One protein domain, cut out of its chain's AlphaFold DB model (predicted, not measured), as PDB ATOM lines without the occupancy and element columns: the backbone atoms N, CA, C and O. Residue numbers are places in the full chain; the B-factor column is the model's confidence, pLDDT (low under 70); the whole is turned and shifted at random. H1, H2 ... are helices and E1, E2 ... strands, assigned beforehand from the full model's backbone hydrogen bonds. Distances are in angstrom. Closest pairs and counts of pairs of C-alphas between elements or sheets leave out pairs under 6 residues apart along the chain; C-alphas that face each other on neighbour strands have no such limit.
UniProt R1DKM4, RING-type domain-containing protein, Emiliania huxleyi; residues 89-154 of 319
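Overview. This is residues 89 to 154 of the 319 residues of the protein "RING-type domain-containing protein" of Emiliania huxleyi (UniProt R1DKM4). Two helices, H1 and H2, run side by side the same way, with H1 packed on the beginning of the longer H2, and a small two-strand hairpin, E1 and E2, sits by that same beginning of H2. From the end of H1 a long link folds back to the hairpin, and the later part of H2 extends away from the hairpin. The printed part has 66 residues, with two named helices and two named strands in the order H1, E1, E2, H2; the sheet E1 - E2 is antiparallel. The class is mostly helix, with 27 helix and 6 strand residues among the 33 in named elements. The whole is compact, with a radius of gyration of the C-alphas of 11.5 A and spans of 35 by 26 by 22 A.

Arrangement. Start with H1, residues 90 to 99, and compare it with H2, residues 137 to 153: they touch, and the closest C-alphas, those of Ala 93 and Glu 139, are 5.1 A apart. H2 touches H1 with residues 137 to 142 alone. The two run the same way at a shallow tilt of 24 degrees. Next look at E1, residues 114 to 116, and E2, residues 125 to 127, a hairpin of antiparallel neighbours whose directions stand at 143 degrees. Across it, N 115 and O 126 are 2.9 A apart, and so are N 126 and O 115, both within hydrogen-bond range. Residues 125 to 126 of E2 also pair, antiparallel, with residues 133 to 134. The closest C-alphas of E2 and H2 are those of Phe 125 and Glu 137, at 5.9 A; those of E1 and H2 are Val 114 and Ala 140, at 6.3 A. H1 and E2 are apart. In H1 and H2 every O i to N i+4 pair is within hydrogen-bond range.

Along the chain. Find C-alpha 90 at (-6.052, -9.206, -6.697); from there H1 runs 14.3 A to C-alpha 99. E1 begins at C-alpha 114, at (-4.835, -21.550, -0.988), and ends at Gln 116; E2 runs from Phe 125 to Thr 127. H2, from Glu 137, is 24.3 A long and ends at C-alpha 153, at (-21.081, -29.131, -14.015).

Size, cuts and confidence. The two C-alphas farthest apart, those of Gln 119 and Val 153, are 35.8 A apart. The printed part has no cut. The link from H1 to E1, residues 100 to 113, is long; those from E1 to E2 and from E2 to H2 are short. The mean pLDDT of the printed part is 75.7, and it is under 70 at residues 108 to 109, 117 to 131 and 151 to 154.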
ATOM      1  N   THR A  89      -3.672  -9.097 -10.970       84.44
ATOM      2  CA  THR A  89      -3.799  -8.372  -9.697       84.44
ATOM      3  C   THR A  89      -4.995  -8.893  -8.900       84.44
ATOM      4  O   THR A  89      -5.980  -9.366  -9.470       84.44
ATOM      5  N   SER A  90      -4.963  -8.750  -7.574       79.31
ATOM      6  CA  SER A  90      -6.052  -9.206  -6.697       79.31
ATOM      7  C   SER A  90      -7.406  -8.593  -7.076       79.31
ATOM      8  O   SER A  90      -8.420  -9.285  -7.134       79.31
ATOM      9  N   ALA A  91      -7.420  -7.305  -7.428       85.62
ATOM     10  CA  ALA A  91      -8.621  -6.611  -7.888       85.62
ATOM     11  C   ALA A  91      -9.170  -7.185  -9.205       85.62
ATOM     12  O   ALA A  91     -10.383  -7.321  -9.355       85.62
ATOM     13  N   GLN A  92      -8.292  -7.551 -10.146       86.75
ATOM     14  CA  GLN A  92      -8.694  -8.199 -11.399       86.75
ATOM     15  C   GLN A  92      -9.246  -9.607 -11.151       86.75
ATOM     16  O   GLN A  92     -10.256  -9.966 -11.753       86.75
ATOM     17  N   ALA A  93      -8.647 -10.376 -10.238       85.50
ATOM     18  CA  ALA A  93      -9.135 -11.705  -9.876       85.50
ATOM     19  C   ALA A  93     -10.539 -11.647  -9.255       85.50
ATOM     20  O   ALA A  93     -11.420 -12.412  -9.644       85.50
ATOM     21  N   ILE A  94     -10.784 -10.687  -8.357       84.75
ATOM     22  CA  ILE A  94     -12.111 -10.466  -7.765       84.75
ATOM     23  C   ILE A  94     -13.120 -10.024  -8.833       84.75
ATOM     24  O   ILE A  94     -14.225 -10.558  -8.882       84.75
ATOM     25  N   ALA A  95     -12.753  -9.079  -9.706       88.06
ATOM     26  CA  ALA A  95     -13.635  -8.625 -10.783       88.06
ATOM     27  C   ALA A  95     -14.021  -9.772 -11.732       88.06
ATOM     28  O   ALA A  95     -15.194  -9.923 -12.066       88.06
ATOM     29  N   THR A  96     -13.053 -10.621 -12.084       86.31
ATOM     30  CA  THR A  96     -13.276 -11.805 -12.925       86.31
ATOM     31  C   THR A  96     -14.173 -12.826 -12.222       86.31
ATOM     32  O   THR A  96     -15.079 -13.370 -12.843       86.31
ATOM     33  N   ALA A  97     -13.990 -13.050 -10.914       88.06
ATOM     34  CA  ALA A  97     -14.868 -13.927 -10.136       88.06
ATOM     35  C   ALA A  97     -16.328 -13.448 -10.164       88.06
ATOM     36  O   ALA A  97     -17.241 -14.250 -10.343       88.06
ATOM     37  N   VAL A  98     -16.550 -12.136 -10.039       88.75
ATOM     38  CA  VAL A  98     -17.891 -11.535 -10.116       88.75
ATOM     39  C   VAL A  98     -18.495 -11.698 -11.512       88.75
ATOM     40  O   VAL A  98     -19.665 -12.064 -11.626       88.75
ATOM     41  N   GLU A  99     -17.713 -11.456 -12.565       88.12
ATOM     42  CA  GLU A  99     -18.147 -11.623 -13.957       88.12
ATOM     43  C   GLU A  99     -18.546 -13.074 -14.261       88.12
ATOM     44  O   GLU A  99     -19.612 -13.323 -14.827       88.12
ATOM     45  N   GLU A 100     -17.747 -14.035 -13.797       88.62
ATOM     46  CA  GLU A 100     -18.007 -15.471 -13.950       88.62
ATOM     47  C   GLU A 100     -19.043 -16.013 -12.959       88.62
ATOM     48  O   GLU A 100     -19.398 -17.190 -13.021       88.62
ATOM     49  N   ARG A 101     -19.563 -15.158 -12.065       88.12
ATOM     50  CA  ARG A 101     -20.512 -15.517 -10.999       88.12
ATOM     51  C   ARG A 101     -19.990 -16.647 -10.104       88.12
ATOM     52  O   ARG A 101     -20.748 -17.516  -9.676       88.12
ATOM     53  N   LEU A 102     -18.692 -16.625  -9.824       86.81
ATOM     54  CA  LEU A 102     -18.005 -17.573  -8.960       86.81
ATOM     55  C   LEU A 102     -17.816 -16.982  -7.562       86.81
ATOM     56  O   LEU A 102     -17.288 -15.882  -7.394       86.81
ATOM     57  N   GLU A 103     -18.207 -17.743  -6.542       84.31
ATOM     58  CA  GLU A 103     -17.976 -17.370  -5.148       84.31
ATOM     59  C   GLU A 103     -16.604 -17.857  -4.677       84.31
ATOM     60  O   GLU A 103     -16.305 -19.055  -4.653       84.31
ATOM     61  N   LEU A 104     -15.757 -16.914  -4.260       85.25
ATOM     62  CA  LEU A 104     -14.460 -17.232  -3.675       85.25
ATOM     63  C   LEU A 104     -14.647 -17.667  -2.218       85.25
ATOM     64  O   LEU A 104     -14.960 -16.862  -1.342       85.25
ATOM     65  N   GLN A 105     -14.439 -18.953  -1.947       81.25
ATOM     66  CA  GLN A 105     -14.599 -19.511  -0.605       81.25
ATOM     67  C   GLN A 105     -13.497 -19.017   0.342       81.25
ATOM     68  O   GLN A 105     -12.310 -19.269   0.116       81.25
ATOM     69  N   THR A 106     -13.890 -18.372   1.442       82.25
ATOM     70  CA  THR A 106     -12.984 -17.876   2.492       82.25
ATOM     71  C   THR A 106     -13.123 -18.699   3.779       82.25
ATOM     72  O   THR A 106     -14.183 -19.250   4.059       82.25
ATOM     73  N   ASN A 107     -12.050 -18.812   4.569       73.88
ATOM     74  CA  ASN A 107     -12.030 -19.526   5.854       73.88
ATOM     75  C   ASN A 107     -11.477 -18.652   6.991       73.88
ATOM     76  O   ASN A 107     -10.558 -19.051   7.704       73.88
ATOM     77  N   GLY A 108     -11.984 -17.421   7.115       67.75
ATOM     78  CA  GLY A 108     -11.667 -16.481   8.204       67.75
ATOM     79  C   GLY A 108     -10.246 -15.893   8.207       67.75
ATOM     80  O   GLY A 108     -10.072 -14.754   8.626       67.75
ATOM     81  N   SER A 109      -9.242 -16.622   7.711       66.06
ATOM     82  CA  SER A 109      -7.834 -16.206   7.636       66.06
ATOM     83  C   SER A 109      -7.242 -16.264   6.220       66.06
ATOM     84  O   SER A 109      -6.031 -16.140   6.074       66.06
ATOM     85  N   GLY A 110      -8.062 -16.521   5.198       79.50
ATOM     86  CA  GLY A 110      -7.632 -16.659   3.802       79.50
ATOM     87  C   GLY A 110      -8.658 -17.407   2.951       79.50
ATOM     88  O   GLY A 110      -9.790 -17.633   3.390       79.50
ATOM     89  N   PHE A 111      -8.259 -17.824   1.750       79.50
ATOM     90  CA  PHE A 111      -9.098 -18.617   0.847       79.50
ATOM     91  C   PHE A 111      -8.940 -20.121   1.086       79.50
ATOM     92  O   PHE A 111      -7.850 -20.627   1.372       79.50
ATOM     93  N   VAL A 112     -10.040 -20.867   0.973       79.06
ATOM     94  CA  VAL A 112     -10.051 -22.314   1.222       79.06
ATOM     95  C   VAL A 112      -9.081 -23.010   0.266       79.06
ATOM     96  O   VAL A 112      -9.261 -23.002  -0.945       79.06
ATOM     97  N   GLY A 113      -8.054 -23.662   0.814       72.81
ATOM     98  CA  GLY A 113      -7.107 -24.467   0.042       72.81
ATOM     99  C   GLY A 113      -6.116 -23.681  -0.823       72.81
ATOM    100  O   GLY A 113      -5.507 -24.282  -1.715       72.81
ATOM    101  N   VAL A 114      -5.955 -22.388  -0.544       78.12
ATOM    102  CA  VAL A 114      -4.835 -21.550  -0.988       78.12
ATOM    103  C   VAL A 114      -3.828 -21.464   0.158       78.12
ATOM    104  O   VAL A 114      -4.212 -21.282   1.312       78.12
ATOM    105  N   PHE A 115      -2.542 -21.630  -0.144       75.00
ATOM    106  CA  PHE A 115      -1.468 -21.553   0.845       75.00
ATOM    107  C   PHE A 115      -0.275 -20.787   0.287       75.00
ATOM    108  O   PHE A 115      -0.040 -20.773  -0.923       75.00
ATOM    109  N   GLN A 116       0.507 -20.188   1.185       75.19
ATOM    110  CA  GLN A 116       1.792 -19.603   0.822       75.19
ATOM    111  C   GLN A 116       2.757 -20.695   0.359       75.19
ATOM    112  O   GLN A 116       2.871 -21.759   0.973       75.19
ATOM    113  N   SER A 117       3.448 -20.432  -0.744       65.19
ATOM    114  CA  SER A 117       4.397 -21.364  -1.331       65.19
ATOM    115  C   SER A 117       5.628 -21.546  -0.427       65.19
ATOM    116  O   SER A 117       6.118 -20.553   0.124       65.19
ATOM    117  N   PRO A 118       6.195 -22.760  -0.318       61.91
ATOM    118  CA  PRO A 118       7.486 -22.971   0.332       61.91
ATOM    119  C   PRO A 118       8.613 -22.162  -0.332       61.91
ATOM    120  O   PRO A 118       8.556 -21.830  -1.518       61.91
ATOM    121  N   GLN A 119       9.677 -21.878   0.424       51.56
ATOM    122  CA  GLN A 119      10.853 -21.146  -0.062       51.56
ATOM    123  C   GLN A 119      11.502 -21.894  -1.242       51.56
ATOM    124  O   GLN A 119      12.094 -22.954  -1.059       51.56
ATOM    125  N   GLY A 120      11.357 -21.352  -2.457       56.66
ATOM    126  CA  GLY A 120      11.851 -21.953  -3.705       56.66
ATOM    127  C   GLY A 120      10.902 -21.823  -4.905       56.66
ATOM    128  O   GLY A 120      11.340 -21.963  -6.047       56.66
ATOM    129  N   CYS A 121       9.621 -21.514  -4.681       57.38
ATOM    130  CA  CYS A 121       8.653 -21.250  -5.749       57.38
ATOM    131  C   CYS A 121       8.770 -19.805  -6.276       57.38
ATOM    132  O   CYS A 121       9.039 -18.877  -5.518       57.38
ATOM    133  N   LYS A 122       8.569 -19.604  -7.589       64.56
ATOM    134  CA  LYS A 122       8.689 -18.282  -8.247       64.56
ATOM    135  C   LYS A 122       7.566 -17.302  -7.881       64.56
ATOM    136  O   LYS A 122       7.745 -16.104  -8.077       64.56
ATOM    137  N   LEU A 123       6.434 -17.806  -7.391       67.81
ATOM    138  CA  LEU A 123       5.244 -17.033  -7.044       67.81
ATOM    139  C   LEU A 123       4.749 -17.431  -5.641       67.81
ATOM    140  O   LEU A 123       4.877 -18.605  -5.290       67.81
ATOM    141  N   PRO A 124       4.223 -16.473  -4.851       65.44
ATOM    142  CA  PRO A 124       4.045 -16.609  -3.404       65.44
ATOM    143  C   PRO A 124       2.872 -17.489  -2.967       65.44
ATOM    144  O   PRO A 124       2.858 -17.905  -1.809       65.44
ATOM    145  N   PHE A 125       1.905 -17.791  -3.838       66.06
ATOM    146  CA  PHE A 125       0.705 -18.551  -3.474       66.06
ATOM    147  C   PHE A 125       0.512 -19.774  -4.362       66.06
ATOM    148  O   PHE A 125       0.820 -19.754  -5.549       66.06
ATOM    149  N   MET A 126       0.003 -20.862  -3.791       57.66
ATOM    150  CA  MET A 126      -0.255 -22.117  -4.496       57.66
ATOM    151  C   MET A 126      -1.550 -22.751  -3.985       57.66
ATOM    152  O   MET A 126      -1.928 -22.599  -2.821       57.66
ATOM    153  N   THR A 127      -2.237 -23.485  -4.855       60.69
ATOM    154  CA  THR A 127      -3.434 -24.247  -4.477       60.69
ATOM    155  C   THR A 127      -3.077 -25.668  -4.034       60.69
ATOM    156  O   THR A 127      -2.102 -26.266  -4.486       60.69
ATOM    157  N   ARG A 128      -3.910 -26.258  -3.172       60.44
ATOM    158  CA  ARG A 128      -3.712 -27.610  -2.612       60.44
ATOM    159  C   ARG A 128      -3.716 -28.754  -3.646       60.44
ATOM    160  O   ARG A 128      -3.328 -29.861  -3.296       60.44
ATOM    161  N   ILE A 129      -4.177 -28.511  -4.879       57.03
ATOM    162  CA  ILE A 129      -4.418 -29.535  -5.921       57.03
ATOM    163  C   ILE A 129      -3.468 -29.348  -7.127       57.03
ATOM    164  O   ILE A 129      -3.772 -29.765  -8.234       57.03
ATOM    165  N   ASN A 130      -2.303 -28.712  -6.941       62.34
ATOM    166  CA  ASN A 130      -1.345 -28.437  -8.026       62.34
ATOM    167  C   ASN A 130      -1.960 -27.693  -9.238       62.34
ATOM    168  O   ASN A 130      -1.528 -27.907 -10.367       62.34
ATOM    169  N   LEU A 131      -2.928 -26.782  -9.032       64.06
ATOM    170  CA  LEU A 131      -3.481 -25.963 -10.132       64.06
ATOM    171  C   LEU A 131      -2.493 -24.889 -10.631       64.06
ATOM    172  O   LEU A 131      -2.784 -24.183 -11.588       64.06
ATOM    173  N   GLY A 132      -1.335 -24.750  -9.978       71.31
ATOM    174  CA  GLY A 132      -0.297 -23.778 -10.311       71.31
ATOM    175  C   GLY A 132       0.148 -22.941  -9.113       71.31
ATOM    176  O   GLY A 132      -0.399 -23.060  -8.012       71.31
ATOM    177  N   CYS A 133       1.172 -22.115  -9.341       75.62
ATOM    178  CA  CYS A 133       1.586 -21.046  -8.433       75.62
ATOM    179  C   CYS A 133       1.098 -19.711  -9.006       75.62
ATOM    180  O   CYS A 133       1.207 -19.503 -10.213       75.62
ATOM    181  N   PHE A 134       0.605 -18.828  -8.148       79.38
ATOM    182  CA  PHE A 134      -0.100 -17.603  -8.514       79.38
ATOM    183  C   PHE A 134       0.505 -16.397  -7.806       79.38
ATOM    184  O   PHE A 134       1.068 -16.513  -6.708       79.38
ATOM    185  N   ALA A 135       0.401 -15.238  -8.453       78.19
ATOM    186  CA  ALA A 135       0.948 -13.995  -7.929       78.19
ATOM    187  C   ALA A 135       0.161 -13.501  -6.705       78.19
ATOM    188  O   ALA A 135       0.748 -12.889  -5.810       78.19
ATOM    189  N   THR A 136      -1.141 -13.804  -6.640       81.94
ATOM    190  CA  THR A 136      -2.053 -13.366  -5.572       81.94
ATOM    191  C   THR A 136      -2.888 -14.518  -5.000       81.94
ATOM    192  O   THR A 136      -3.053 -15.566  -5.632       81.94
ATOM    193  N   GLU A 137      -3.401 -14.345  -3.776       82.81
ATOM    194  CA  GLU A 137      -4.271 -15.341  -3.130       82.81
ATOM    195  C   GLU A 137      -5.632 -15.432  -3.830       82.81
ATOM    196  O   GLU A 137      -6.199 -16.516  -3.968       82.81
ATOM    197  N   GLU A 138      -6.137 -14.295  -4.307       84.12
ATOM    198  CA  GLU A 138      -7.419 -14.151  -4.989       84.12
ATOM    199  C   GLU A 138      -7.412 -14.839  -6.357       84.12
ATOM    200  O   GLU A 138      -8.392 -15.483  -6.729       84.12
ATOM    201  N   GLU A 139      -6.297 -14.763  -7.090       83.88
ATOM    202  CA  GLU A 139      -6.113 -15.485  -8.353       83.88
ATOM    203  C   GLU A 139      -6.120 -17.006  -8.126       83.88
ATOM    204  O   GLU A 139      -6.828 -17.747  -8.812       83.88
ATOM    205  N   ALA A 140      -5.409 -17.478  -7.094       83.94
ATOM    206  CA  ALA A 140      -5.424 -18.886  -6.706       83.94
ATOM    207  C   ALA A 140      -6.834 -19.357  -6.295       83.94
ATOM    208  O   ALA A 140      -7.240 -20.482  -6.613       83.94
ATOM    209  N   ALA A 141      -7.593 -18.499  -5.608       85.94
ATOM    210  CA  ALA A 141      -8.973 -18.765  -5.218       85.94
ATOM    211  C   ALA A 141      -9.916 -18.829  -6.427       85.94
ATOM    212  O   ALA A 141     -10.750 -19.732  -6.486       85.94
ATOM    213  N   LEU A 142      -9.757 -17.933  -7.408       85.25
ATOM    214  CA  LEU A 142     -10.526 -17.942  -8.656       85.25
ATOM    215  C   LEU A 142     -10.289 -19.234  -9.447       85.25
ATOM    216  O   LEU A 142     -11.246 -19.884  -9.866       85.25
ATOM    217  N   CYS A 143      -9.032 -19.662  -9.594       84.12
ATOM    218  CA  CYS A 143      -8.706 -20.933 -10.248       84.12
ATOM    219  C   CYS A 143      -9.356 -22.129  -9.545       84.12
ATOM    220  O   CYS A 143      -9.895 -23.019 -10.202       84.12
ATOM    221  N   ARG A 144      -9.362 -22.138  -8.208       82.12
ATOM    222  CA  ARG A 144     -10.066 -23.167  -7.437       82.12
ATOM    223  C   ARG A 144     -11.583 -23.098  -7.634       82.12
ATOM    224  O   ARG A 144     -12.213 -24.145  -7.737       82.12
ATOM    225  N   ALA A 145     -12.170 -21.904  -7.679       86.06
ATOM    226  CA  ALA A 145     -13.607 -21.732  -7.875       86.06
ATOM    227  C   ALA A 145     -14.055 -22.221  -9.263       86.06
ATOM    228  O   ALA A 145     -15.062 -22.921  -9.358       86.06
ATOM    229  N   ARG A 146     -13.267 -21.950 -10.314       87.38
ATOM    230  CA  ARG A 146     -13.488 -22.501 -11.663       87.38
ATOM    231  C   ARG A 146     -13.441 -24.025 -11.674       87.38
ATOM    232  O   ARG A 146     -14.301 -24.650 -12.279       87.38
ATOM    233  N   GLU A 147     -12.471 -24.617 -10.984       82.38
ATOM    234  CA  GLU A 147     -12.348 -26.074 -10.882       82.38
ATOM    235  C   GLU A 147     -13.547 -26.698 -10.152       82.38
ATOM    236  O   GLU A 147     -14.125 -27.674 -10.620       82.38
ATOM    237  N   LEU A 148     -13.979 -26.110  -9.033       81.81
ATOM    238  CA  LEU A 148     -15.171 -26.571  -8.319       81.81
ATOM    239  C   LEU A 148     -16.437 -26.433  -9.172       81.81
ATOM    240  O   LEU A 148     -17.282 -27.324  -9.156       81.81
ATOM    241  N   ALA A 149     -16.557 -25.351  -9.946       80.00
ATOM    242  CA  ALA A 149     -17.648 -25.183 -10.899       80.00
ATOM    243  C   ALA A 149     -17.588 -26.233 -12.019       80.00
ATOM    244  O   ALA A 149     -18.611 -26.823 -12.349       80.00
ATOM    245  N   ALA A 150     -16.401 -26.542 -12.551       74.00
ATOM    246  CA  ALA A 150     -16.218 -27.598 -13.545       74.00
ATOM    247  C   ALA A 150     -16.593 -28.983 -12.988       74.00
ATOM    248  O   ALA A 150     -17.265 -29.749 -13.669       74.00
ATOM    249  N   GLN A 151     -16.242 -29.282 -11.735       67.81
ATOM    250  CA  GLN A 151     -16.633 -30.523 -11.055       67.81
ATOM    251  C   GLN A 151     -18.134 -30.584 -10.738       67.81
ATOM    252  O   GLN A 151     -18.709 -31.668 -10.750       67.81
ATOM    253  N   ALA A 152     -18.780 -29.445 -10.473       65.25
ATOM    254  CA  ALA A 152     -20.224 -29.370 -10.245       65.25
ATOM    255  C   ALA A 152     -21.045 -29.481 -11.545       65.25
ATOM    256  O   ALA A 152     -22.187 -29.932 -11.510       65.25
ATOM    257  N   VAL A 153     -20.471 -29.055 -12.676       61.09
ATOM    258  CA  VAL A 153     -21.081 -29.131 -14.015       61.09
ATOM    259  C   VAL A 153     -20.721 -30.435 -14.732       61.09
ATOM    260  O   VAL A 153     -21.438 -30.844 -15.647       61.09
ATOM    261  N   ALA A 154     -19.656 -31.128 -14.313       42.91
ATOM    262  CA  ALA A 154     -19.378 -32.480 -14.767       42.91
ATOM    263  C   ALA A 154     -20.610 -33.347 -14.463       42.91
ATOM    264  O   ALA A 154     -21.022 -33.439 -13.301       42.91
TER     265      ALA A 154